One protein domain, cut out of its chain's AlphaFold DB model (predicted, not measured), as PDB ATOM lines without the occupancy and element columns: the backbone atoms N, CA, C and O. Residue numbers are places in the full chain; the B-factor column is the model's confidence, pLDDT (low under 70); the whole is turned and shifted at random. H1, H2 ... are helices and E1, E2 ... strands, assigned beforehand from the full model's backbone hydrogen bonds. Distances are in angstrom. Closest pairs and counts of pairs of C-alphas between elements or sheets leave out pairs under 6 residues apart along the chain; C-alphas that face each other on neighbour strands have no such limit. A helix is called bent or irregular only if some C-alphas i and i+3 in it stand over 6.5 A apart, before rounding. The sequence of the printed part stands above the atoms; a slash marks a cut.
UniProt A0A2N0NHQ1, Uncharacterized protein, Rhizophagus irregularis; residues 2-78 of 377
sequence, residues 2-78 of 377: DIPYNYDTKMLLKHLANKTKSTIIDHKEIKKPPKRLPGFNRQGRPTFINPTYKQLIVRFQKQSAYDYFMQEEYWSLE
ATOM      1  N   ASP A   2     123.177  87.061 120.235       88.44
ATOM      2  CA  ASP A   2     123.093  87.472 118.827       88.44
ATOM      3  C   ASP A   2     123.947  88.729 118.617       88.44
ATOM      4  O   ASP A   2     123.722  89.753 119.266       88.44
ATOM      5  N   ILE A   3     124.961  88.632 117.752       90.38
ATOM      6  CA  ILE A   3     126.008  89.652 117.565       90.38
ATOM      7  C   ILE A   3     126.154  89.986 116.072       90.38
ATOM      8  O   ILE A   3     125.958  89.090 115.247       90.38
ATOM      9  N   PRO A   4     126.465  91.234 115.664       88.88
ATOM     10  CA  PRO A   4     126.557  91.573 114.244       88.88
ATOM     11  C   PRO A   4     127.563  90.673 113.517       88.88
ATOM     12  O   PRO A   4     128.637  90.383 114.043       88.88
ATOM     13  N   TYR A   5     127.223  90.223 112.307       88.19
ATOM     14  CA  TYR A   5     127.955  89.150 111.615       88.19
ATOM     15  C   TYR A   5     129.467  89.419 111.461       88.19
ATOM     16  O   TYR A   5     130.280  88.508 111.615       88.19
ATOM     17  N   ASN A   6     129.839  90.683 111.235       87.88
ATOM     18  CA  ASN A   6     131.224  91.131 111.055       87.88
ATOM     19  C   ASN A   6     131.935  91.559 112.360       87.88
ATOM     20  O   ASN A   6     133.089  91.971 112.290       87.88
ATOM     21  N   TYR A   7     131.282  91.522 113.527       89.81
ATOM     22  CA  TYR A   7     131.873  92.029 114.774       89.81
ATOM     23  C   TYR A   7     132.957  91.091 115.334       89.81
ATOM     24  O   TYR A   7     132.822  89.862 115.253       89.81
ATOM     25  N   ASP A   8     134.016  91.660 115.925       90.38
ATOM     26  CA  ASP A   8     135.081  90.871 116.547       90.38
ATOM     27  C   ASP A   8     134.636  90.279 117.888       90.38
ATOM     28  O   ASP A   8     134.462  90.949 118.910       90.38
ATOM     29  N   THR A   9     134.512  88.960 117.876       91.75
ATOM     30  CA  THR A   9     134.202  88.133 119.033       91.75
ATOM     31  C   THR A   9     135.263  88.251 120.126       91.75
ATOM     32  O   THR A   9     134.908  88.200 121.300       91.75
ATOM     33  N   LYS A  10     136.548  88.457 119.800       91.62
ATOM     34  CA  LYS A  10     137.615  88.550 120.814       91.62
ATOM     35  C   LYS A  10     137.442  89.781 121.705       91.62
ATOM     36  O   LYS A  10     137.590  89.674 122.924       91.62
ATOM     37  N   MET A  11     137.060  90.922 121.125       89.69
ATOM     38  CA  MET A  11     136.706  92.124 121.892       89.69
ATOM     39  C   MET A  11     135.482  91.880 122.787       89.69
ATOM     40  O   MET A  11     135.508  92.248 123.964       89.69
ATOM     41  N   LEU A  12     134.453  91.193 122.276       91.38
ATOM     42  CA  LEU A  12     133.262  90.855 123.062       91.38
ATOM     43  C   LEU A  12     133.574  89.927 124.242       91.38
ATOM     44  O   LEU A  12     133.171  90.216 125.365       91.38
ATOM     45  N   LEU A  13     134.312  88.837 124.016       92.81
ATOM     46  CA  LEU A  13     134.698  87.886 125.064       92.81
ATOM     47  C   LEU A  13     135.502  88.579 126.173       92.81
ATOM     48  O   LEU A  13     135.218  88.379 127.353       92.81
ATOM     49  N   LYS A  14     136.439  89.465 125.808       91.56
ATOM     50  CA  LYS A  14     137.190  90.285 126.772       91.56
ATOM     51  C   LYS A  14     136.272  91.221 127.570       91.56
ATOM     52  O   LYS A  14     136.439  91.342 128.781       91.56
ATOM     53  N   HIS A  15     135.281  91.846 126.929       90.12
ATOM     54  CA  HIS A  15     134.293  92.677 127.626       90.12
ATOM     55  C   HIS A  15     133.433  91.852 128.600       90.12
ATOM     56  O   HIS A  15     133.255  92.253 129.749       90.12
ATOM     57  N   LEU A  16     132.935  90.685 128.177       91.06
ATOM     58  CA  LEU A  16     132.118  89.786 129.004       91.06
ATOM     59  C   LEU A  16     132.888  89.262 130.227       91.06
ATOM     60  O   LEU A  16     132.351  89.276 131.338       91.06
ATOM     61  N   ALA A  17     134.146  88.851 130.045       90.69
ATOM     62  CA  ALA A  17     135.011  88.391 131.131       90.69
ATOM     63  C   ALA A  17     135.292  89.510 132.151       90.69
ATOM     64  O   ALA A  17     135.112  89.319 133.355       90.69
ATOM     65  N   ASN A  18     135.637  90.714 131.672       90.31
ATOM     66  CA  ASN A  18     135.837  91.888 132.526       90.31
ATOM     67  C   ASN A  18     134.568  92.251 133.318       90.31
ATOM     68  O   ASN A  18     134.649  92.532 134.513       90.31
ATOM     69  N   LYS A  19     133.397  92.235 132.665       88.62
ATOM     70  CA  LYS A  19     132.117  92.643 133.266       88.62
ATOM     71  C   LYS A  19     131.627  91.669 134.340       88.62
ATOM     72  O   LYS A  19     131.124  92.106 135.368       88.62
ATOM     73  N   THR A  20     131.817  90.367 134.126       89.38
ATOM     74  CA  THR A  20     131.406  89.311 135.073       89.38
ATOM     75  C   THR A  20     132.463  88.951 136.119       89.38
ATOM     76  O   THR A  20     132.162  88.218 137.060       89.38
ATOM     77  N   LYS A  21     133.711  89.420 135.960       89.50
ATOM     78  CA  LYS A  21     134.878  88.992 136.760       89.50
ATOM     79  C   LYS A  21     135.065  87.461 136.763       89.50
ATOM     80  O   LYS A  21     135.528  86.868 137.744       89.50
ATOM     81  N   SER A  22     134.699  86.821 135.651       91.06
ATOM     82  CA  SER A  22     134.882  85.394 135.389       91.06
ATOM     83  C   SER A  22     135.720  85.199 134.136       91.06
ATOM     84  O   SER A  22     135.572  85.912 133.146       91.06
ATOM     85  N   THR A  23     136.558  84.171 134.153       92.19
ATOM     86  CA  THR A  23     137.122  83.595 132.933       92.19
ATOM     87  C   THR A  23     136.009  82.957 132.093       92.19
ATOM     88  O   THR A  23     134.911  82.643 132.581       92.19
ATOM     89  N   ILE A  24     136.311  82.769 130.813       92.94
ATOM     90  CA  ILE A  24     135.503  82.020 129.854       92.94
ATOM     91  C   ILE A  24     136.264  80.720 129.587       92.94
ATOM     92  O   ILE A  24     137.445  80.777 129.255       92.94
ATOM     93  N   ILE A  25     135.603  79.576 129.776       92.12
ATOM     94  CA  ILE A  25     136.161  78.247 129.494       92.12
ATOM     95  C   ILE A  25     136.165  78.009 127.983       92.12
ATOM     96  O   ILE A  25     137.186  77.632 127.422       92.12
ATOM     97  N   ASP A  26     135.020  78.226 127.332       91.75
ATOM     98  CA  ASP A  26     134.828  77.923 125.912       91.75
ATOM     99  C   ASP A  26     133.852  78.904 125.234       91.75
ATOM    100  O   ASP A  26     133.046  79.568 125.896       91.75
ATOM    101  N   HIS A  27     133.931  79.004 123.905       93.38
ATOM    102  CA  HIS A  27     133.001  79.764 123.080       93.38
ATOM    103  C   HIS A  27     132.825  79.156 121.678       93.38
ATOM    104  O   HIS A  27     133.787  78.805 121.000       93.38
ATOM    105  N   LYS A  28     131.581  79.136 121.193       92.62
ATOM    106  CA  LYS A  28     131.198  78.586 119.881       92.62
ATOM    107  C   LYS A  28     130.554  79.686 119.033       92.62
ATOM    108  O   LYS A  28     129.492  80.204 119.385       92.62
ATOM    109  N   GLU A  29     131.200  80.062 117.926       92.50
ATOM    110  CA  GLU A  29     130.609  80.931 116.897       92.50
ATOM    111  C   GLU A  29     129.777  80.105 115.911       92.50
ATOM    112  O   GLU A  29     130.300  79.211 115.251       92.50
ATOM    113  N   ILE A  30     128.505  80.466 115.740       90.50
ATOM    114  CA  ILE A  30     127.598  79.858 114.762       90.50
ATOM    115  C   ILE A  30     127.245  80.911 113.705       90.50
ATOM    116  O   ILE A  30     126.625  81.941 113.994       90.50
ATOM    117  N   LYS A  31     127.647  80.659 112.458       89.50
ATOM    118  CA  LYS A  31     127.400  81.529 111.297       89.50
ATOM    119  C   LYS A  31     126.476  80.806 110.324       89.50
ATOM    120  O   LYS A  31     126.907  79.860 109.672       89.50
ATOM    121  N   LYS A  32     125.219  81.254 110.198       84.62
ATOM    122  CA  LYS A  32     124.317  80.701 109.173       84.62
ATOM    123  C   LYS A  32     124.893  80.964 107.771       84.62
ATOM    124  O   LYS A  32     125.424  82.057 107.545       84.62
ATOM    125  N   PRO A  33     124.762  80.024 106.817       83.94
ATOM    126  CA  PRO A  33     125.164  80.261 105.436       83.94
ATOM    127  C   PRO A  33     124.343  81.405 104.805       83.94
ATOM    128  O   PRO A  33     123.207  81.654 105.224       83.94
ATOM    129  N   PRO A  34     124.872  82.104 103.780       84.38
ATOM    130  CA  PRO A  34     124.141  83.161 103.084       84.38
ATOM    131  C   PRO A  34     122.820  82.651 102.487       84.38
ATOM    132  O   PRO A  34     122.802  81.673 101.738       84.38
ATOM    133  N   LYS A  35     121.701  83.328 102.774       82.94
ATOM    134  CA  LYS A  35     120.383  82.920 102.265       82.94
ATOM    135  C   LYS A  35     120.266  83.282 100.784       82.94
ATOM    136  O   LYS A  35     120.463  84.438 100.404       82.94
ATOM    137  N   ARG A  36     119.937  82.298  99.941       81.94
ATOM    138  CA  ARG A  36     119.611  82.513  98.522       81.94
ATOM    139  C   ARG A  36     118.301  83.300  98.413       81.94
ATOM    140  O   ARG A  36     117.303  82.919  99.020       81.94
ATOM    141  N   LEU A  37     118.296  84.368  97.621       79.75
ATOM    142  CA  LEU A  37     117.071  85.063  97.225       79.75
ATOM    143  C   LEU A  37     116.360  84.330  96.074       79.75
ATOM    144  O   LEU A  37     117.032  83.714  95.237       79.75
ATOM    145  N   PRO A  38     115.026  84.461  95.959       72.19
ATOM    146  CA  PRO A  38     114.326  84.147  94.720       72.19
ATOM    147  C   PRO A  38     114.803  85.064  93.579       72.19
ATOM    148  O   PRO A  38     115.088  86.247  93.780       72.19
ATOM    149  N   GLY A  39     114.867  84.508  92.368       73.81
ATOM    150  CA  GLY A  39     115.346  85.199  91.169       73.81
ATOM    151  C   GLY A  39     116.868  85.170  90.969       73.81
ATOM    152  O   GLY A  39     117.640  84.628  91.764       73.81
ATOM    153  N   PHE A  40     117.297  85.759  89.854       75.75
ATOM    154  CA  PHE A  40     118.688  85.794  89.398       75.75
ATOM    155  C   PHE A  40     119.157  87.244  89.202       75.75
ATOM    156  O   PHE A  40     118.355  88.171  89.092       75.75
ATOM    157  N   ASN A  41     120.472  87.468  89.188       78.50
ATOM    158  CA  ASN A  41     121.055  88.756  88.820       78.50
ATOM    159  C   ASN A  41     121.033  88.957  87.284       78.50
ATOM    160  O   ASN A  41     120.682  88.051  86.530       78.50
ATOM    161  N   ARG A  42     121.477  90.130  86.802       77.44
ATOM    162  CA  ARG A  42     121.572  90.453  85.358       77.44
ATOM    163  C   ARG A  42     122.524  89.546  84.548       77.44
ATOM    164  O   ARG A  42     122.633  89.721  83.345       77.44
ATOM    165  N   GLN A  43     123.225  88.613  85.195       83.56
ATOM    166  CA  GLN A  43     124.181  87.665  84.609       83.56
ATOM    167  C   GLN A  43     123.684  86.206  84.737       83.56
ATOM    168  O   GLN A  43     124.478  85.277  84.622       83.56
ATOM    169  N   GLY A  44     122.404  85.989  85.072       81.94
ATOM    170  CA  GLY A  44     121.825  84.651  85.256       81.94
ATOM    171  C   GLY A  44     122.282  83.908  86.521       81.94
ATOM    172  O   GLY A  44     121.994  82.725  86.670       81.94
ATOM    173  N   ARG A  45     122.982  84.567  87.457       83.31
ATOM    174  CA  ARG A  45     123.506  83.943  88.688       83.31
ATOM    175  C   ARG A  45     122.586  84.199  89.891       83.31
ATOM    176  O   ARG A  45     122.054  85.307  90.009       83.31
ATOM    177  N   PRO A  46     122.386  83.231  90.809       81.06
ATOM    178  CA  PRO A  46     121.622  83.459  92.037       81.06
ATOM    179  C   PRO A  46     122.186  84.624  92.864       81.06
ATOM    180  O   PRO A  46     123.401  84.798  92.950       81.06
ATOM    181  N   THR A  47     121.315  85.414  93.498       81.38
ATOM    182  CA  THR A  47     121.745  86.390  94.518       81.38
ATOM    183  C   THR A  47     121.662  85.748  95.902       81.38
ATOM    184  O   THR A  47     120.666  85.102  96.218       81.38
ATOM    185  N   PHE A  48     122.670  85.973  96.742       84.38
ATOM    186  CA  PHE A  48     122.687  85.577  98.152       84.38
ATOM    187  C   PHE A  48     122.763  86.821  99.051       84.38
ATOM    188  O   PHE A  48     123.260  87.859  98.612       84.38
ATOM    189  N   ILE A  49     122.292  86.722 100.298       82.62
ATOM    190  CA  ILE A  49     122.506  87.739 101.338       82.62
ATOM    191  C   ILE A  49     123.030  87.065 102.612       82.62
ATOM    192  O   ILE A  49     122.437  86.107 103.113       82.62
ATOM    193  N   ASN A  50     124.122  87.597 103.162       83.19
ATOM    194  CA  ASN A  50     124.678  87.179 104.451       83.19
ATOM    195  C   ASN A  50     123.713  87.555 105.596       83.19
ATOM    196  O   ASN A  50     123.093  88.623 105.530       83.19
ATOM    197  N   PRO A  51     123.552  86.725 106.640       86.00
ATOM    198  CA  PRO A  51     122.713  87.076 107.786       86.00
ATOM    199  C   PRO A  51     123.260  88.318 108.510       86.00
ATOM    200  O   PRO A  51     124.466  88.540 108.558       86.00
ATOM    201  N   THR A  52     122.376  89.139 109.084       85.88
ATOM    202  CA  THR A  52     122.765  90.378 109.792       85.88
ATOM    203  C   THR A  52     123.527  90.098 111.088       85.88
ATOM    204  O   THR A  52     124.438  90.843 111.451       85.88
ATOM    205  N   TYR A  53     123.180  88.999 111.757       90.00
ATOM    206  CA  TYR A  53     123.789  88.549 113.001       90.00
ATOM    207  C   TYR A  53     124.393  87.150 112.817       90.00
ATOM    208  O   TYR A  53     123.866  86.326 112.066       90.00
ATOM    209  N   LYS A  54     125.488  86.886 113.527       91.56
ATOM    210  CA  LYS A  54     125.973  85.542 113.861       91.56
ATOM    211  C   LYS A  54     125.638  85.268 115.328       91.56
ATOM    212  O   LYS A  54     125.427  86.209 116.096       91.56
ATOM    213  N   GLN A  55     125.600  84.003 115.729       92.00
ATOM    214  CA  GLN A  55     125.401  83.656 117.132       92.00
ATOM    215  C   GLN A  55     126.725  83.326 117.814       92.00
ATOM    216  O   GLN A  55     127.636  82.761 117.210       92.00
ATOM    217  N   LEU A  56     126.807  83.676 119.093       93.38
ATOM    218  CA  LEU A  56     127.895  83.324 119.993       93.38
ATOM    219  C   LEU A  56     127.320  82.618 121.223       93.38
ATOM    220  O   LEU A  56     126.481  83.185 121.935       93.38
ATOM    221  N   ILE A  57     127.781  81.398 121.475       92.81
ATOM    222  CA  ILE A  57     127.590  80.677 122.738       92.81
ATOM    223  C   ILE A  57     128.872  80.859 123.561       92.81
ATOM    224  O   ILE A  57     129.966  80.830 122.999       92.81
ATOM    225  N   VAL A  58     128.740  81.080 124.871       92.69
ATOM    226  CA  VAL A  58     129.854  81.335 125.802       92.69
ATOM    227  C   VAL A  58     129.649  80.493 127.060       92.69
ATOM    228  O   VAL A  58     128.577  80.554 127.662       92.69
ATOM    229  N   ARG A  59     130.671  79.732 127.465       92.38
ATOM    230  CA  ARG A  59     130.698  78.913 128.686       92.38
ATOM    231  C   ARG A  59     131.609  79.591 129.715       92.38
ATOM    232  O   ARG A  59     132.825  79.609 129.546       92.38
ATOM    233  N   PHE A  60     131.035  80.204 130.751       92.75
ATOM    234  CA  PHE A  60     131.790  80.851 131.837       92.75
ATOM    235  C   PHE A  60     132.309  79.824 132.854       92.75
ATOM    236  O   PHE A  60     131.699  78.774 133.022       92.75
ATOM    237  N   GLN A  61     133.399  80.135 133.566       93.00
ATOM    238  CA  GLN A  61     133.901  79.262 134.641       93.00
ATOM    239  C   GLN A  61     133.040  79.304 135.912       93.00
ATOM    240  O   GLN A  61     132.978  78.321 136.645       93.00
ATOM    241  N   LYS A  62     132.388  80.436 136.199       93.69
ATOM    242  CA  LYS A  62     131.562  80.617 137.400       93.69
ATOM    243  C   LYS A  62     130.086  80.693 137.032       93.69
ATOM    244  O   LYS A  62     129.707  81.539 136.225       93.69
ATOM    245  N   GLN A  63     129.250  79.899 137.699       90.38
ATOM    246  CA  GLN A  63     127.791  79.953 137.544       90.38
ATOM    247  C   GLN A  63     127.239  81.366 137.820       90.38
ATOM    248  O   GLN A  63     126.442  81.876 137.037       90.38
ATOM    249  N   SER A  64     127.805  82.077 138.804       90.31
ATOM    250  CA  SER A  64     127.454  83.472 139.116       90.31
ATOM    251  C   SER A  64     127.615  84.452 137.940       90.31
ATOM    252  O   SER A  64     126.972  85.498 137.921       90.31
ATOM    253  N   ALA A  65     128.464  84.147 136.949       90.62
ATOM    254  CA  ALA A  65     128.628  84.962 135.742       90.62
ATOM    255  C   ALA A  65     127.500  84.745 134.720       90.62
ATOM    256  O   ALA A  65     127.154  85.667 133.984       90.62
ATOM    257  N   TYR A  66     126.910  83.546 134.687       89.44
ATOM    258  CA  TYR A  66     125.672  83.278 133.958       89.44
ATOM    259  C   TYR A  66     124.478  83.898 134.692       89.44
ATOM    260  O   TYR A  66     123.682  84.605 134.074       89.44
ATOM    261  N   ASP A  67     124.400  83.703 136.012       89.12
ATOM    262  CA  ASP A  67     123.320  84.227 136.852       89.12
ATOM    263  C   ASP A  67     123.223  85.753 136.760       89.12
ATOM    264  O   ASP A  67     122.130  86.272 136.552       89.12
ATOM    265  N   TYR A  68     124.359  86.461 136.767       89.38
ATOM    266  CA  TYR A  68     124.430  87.909 136.535       89.38
ATOM    267  C   TYR A  68     123.714  88.359 135.246       89.38
ATOM    268  O   TYR A  68     123.070  89.400 135.231       89.38
ATOM    269  N   PHE A  69     123.763  87.583 134.158       88.94
ATOM    270  CA  PHE A  69     123.039  87.932 132.926       88.94
ATOM    271  C   PHE A  69     121.571  87.484 132.917       88.94
ATOM    272  O   PHE A  69     120.774  88.008 132.131       88.94
ATOM    273  N   MET A  70     121.201  86.509 133.748       87.75
ATOM    274  CA  MET A  70     119.855  85.932 133.771       87.75
ATOM    275  C   MET A  70     118.937  86.589 134.804       87.75
ATOM    276  O   MET A  70     117.780  86.852 134.472       87.75
ATOM    277  N   GLN A  71     119.461  86.882 135.997       78.00
ATOM    278  CA  GLN A  71     118.730  87.376 137.167       78.00
ATOM    279  C   GLN A  71     118.624  88.913 137.191       78.00
ATOM    280  O   GLN A  71     117.527  89.424 137.376       78.00
ATOM    281  N   GLU A  72     119.698  89.652 136.874       68.38
ATOM    282  CA  GLU A  72     119.740  91.139 136.806       68.38
ATOM    283  C   GLU A  72     118.986  91.728 135.585       68.38
ATOM    284  O   GLU A  72     119.341  92.780 135.054       68.38
ATOM    285  N   GLU A  73     118.008  90.997 135.039       70.69
ATOM    286  CA  GLU A  73     117.257  91.318 133.817       70.69
ATOM    287  C   GLU A  73     118.107  91.821 132.628       70.69
ATOM    288  O   GLU A  73     117.643  92.592 131.783       70.69
ATOM    289  N   TYR A  74     119.349  91.341 132.506       84.44
ATOM    290  CA  TYR A  74     120.294  91.805 131.489       84.44
ATOM    291  C   TYR A  74     120.030  91.139 130.122       84.44
ATOM    292  O   TYR A  74     120.714  90.204 129.697       84.44
ATOM    293  N   TRP A  75     118.966  91.580 129.440       89.75
ATOM    294  CA  TRP A  75     118.509  91.036 128.147       89.75
ATOM    295  C   TRP A  75     119.386  91.456 126.963       89.75
ATOM    296  O   TRP A  75     119.396  90.773 125.937       89.75
ATOM    297  N   SER A  76     120.116  92.568 127.075       89.81
ATOM    298  CA  SER A  76     121.022  93.034 126.027       89.81
ATOM    299  C   SER A  76     122.231  93.792 126.567       89.81
ATOM    300  O   SER A  76     122.249  94.249 127.706       89.81
ATOM    301  N   LEU A  77     123.270  93.887 125.737       88.94
ATOM    302  CA  LEU A  77     124.480  94.668 125.977       88.94
ATOM    303  C   LEU A  77     124.656  95.654 124.821       88.94
ATOM    304  O   LEU A  77     124.862  95.240 123.680       88.94
ATOM    305  N   GLU A  78     124.583  96.948 125.107       86.25
ATOM    306  CA  GLU A  78     124.828  97.994 124.113       86.25
ATOM    307  C   GLU A  78     126.325  98.144 123.824       86.25
ATOM    308  O   GLU A  78     127.152  98.189 124.736       86.25
TER     309      GLU A  78
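This is residues 2 to 78 of the 377 residues of an uncharacterized protein of Rhizophagus irregularis (UniProt A0A2N0NHQ1). A long, narrow two-stranded hairpin arm, E3 and E4, extends from one end of a small three-stranded sheet that has the helix H1 packed over one face. The chain goes out from E2 through E3, turns, and comes back through E4 into E5, while the short helix H2 sits at the other end of the sheet, and residues 70 to 75, of which 70 and 71 belong to H2, stand free on the way to E6. The printed part has 77 residues with six named strands and two named helices, in the order E1, H1, E2, E3, E4, E5, H2, E6; the larger sheet has the order E1, E5, E2 and is antiparallel, as is the sheet of E3 and E4. The class is mixed, helices and strands. The whole is only just extended, close to loose, with a radius of gyration of the C-alphas of 17.3 A and spans of 54 by 23 by 17 A, the arm making the length.

E1 is residues 2 to 4 and begins at C-alpha 2, (123.093, 87.472, 118.827). H1 is residues 9 to 20, 16.3 A long, and E2 is residues 24 to 30, 17.2 A. E3, residues 35 to 40, measures 13.3 A and ends at C-alpha 40, (118.688, 85.794, 89.398). E4 is residues 46 to 49, and E5, residues 53 to 60, is 21.9 A long. H2 is residues 63 to 71, 11.7 A. E6, residues 76 to 78, ends at C-alpha 78, (124.828, 97.994, 124.113).

E5 is the inner strand, and its pairing is staggered: residues 53 to 55 pair with E1 and residues 55 to 60 with E2. N 3 and O 54 are 3.0 A apart, and N 57 and O 28 are 3.0 A apart, both within hydrogen-bond range. E1, H1 and E2 form a split strand-helix-strand unit, two strands that run the same way with E5 between them; its crossover is right-handed. H1 is on the sheet at a height of 6.9 A, in two layers, slantwise to E5 at 42 degrees on the local plane. The closest C-alphas of H1 and E2 are those of Ala 17 and Ile 24, 6.5 A apart. E3 and E4 form a hairpin, with N 37 and O 47 2.9 A apart. H2 only grazes the larger sheet, with residues 65 to 66. H1 and H2 are close but not clearly touching, about perpendicular at 90 degrees; the C-alphas of Thr 20 and Ala 65 are their closest, 5.2 A apart. Every O i to N i+4 pair is within hydrogen-bond range in H1, and 4 of 5 are in H2. E6 pairs with no named strand.

The two C-alphas farthest apart are those of Gln 43 and Ser 64, 54.8 A. The printed part has no cut, and its seven links are tight. Residues 70 to 75 stand free. The mean pLDDT of the printed part is 87.4, and residue 72 alone is under 70.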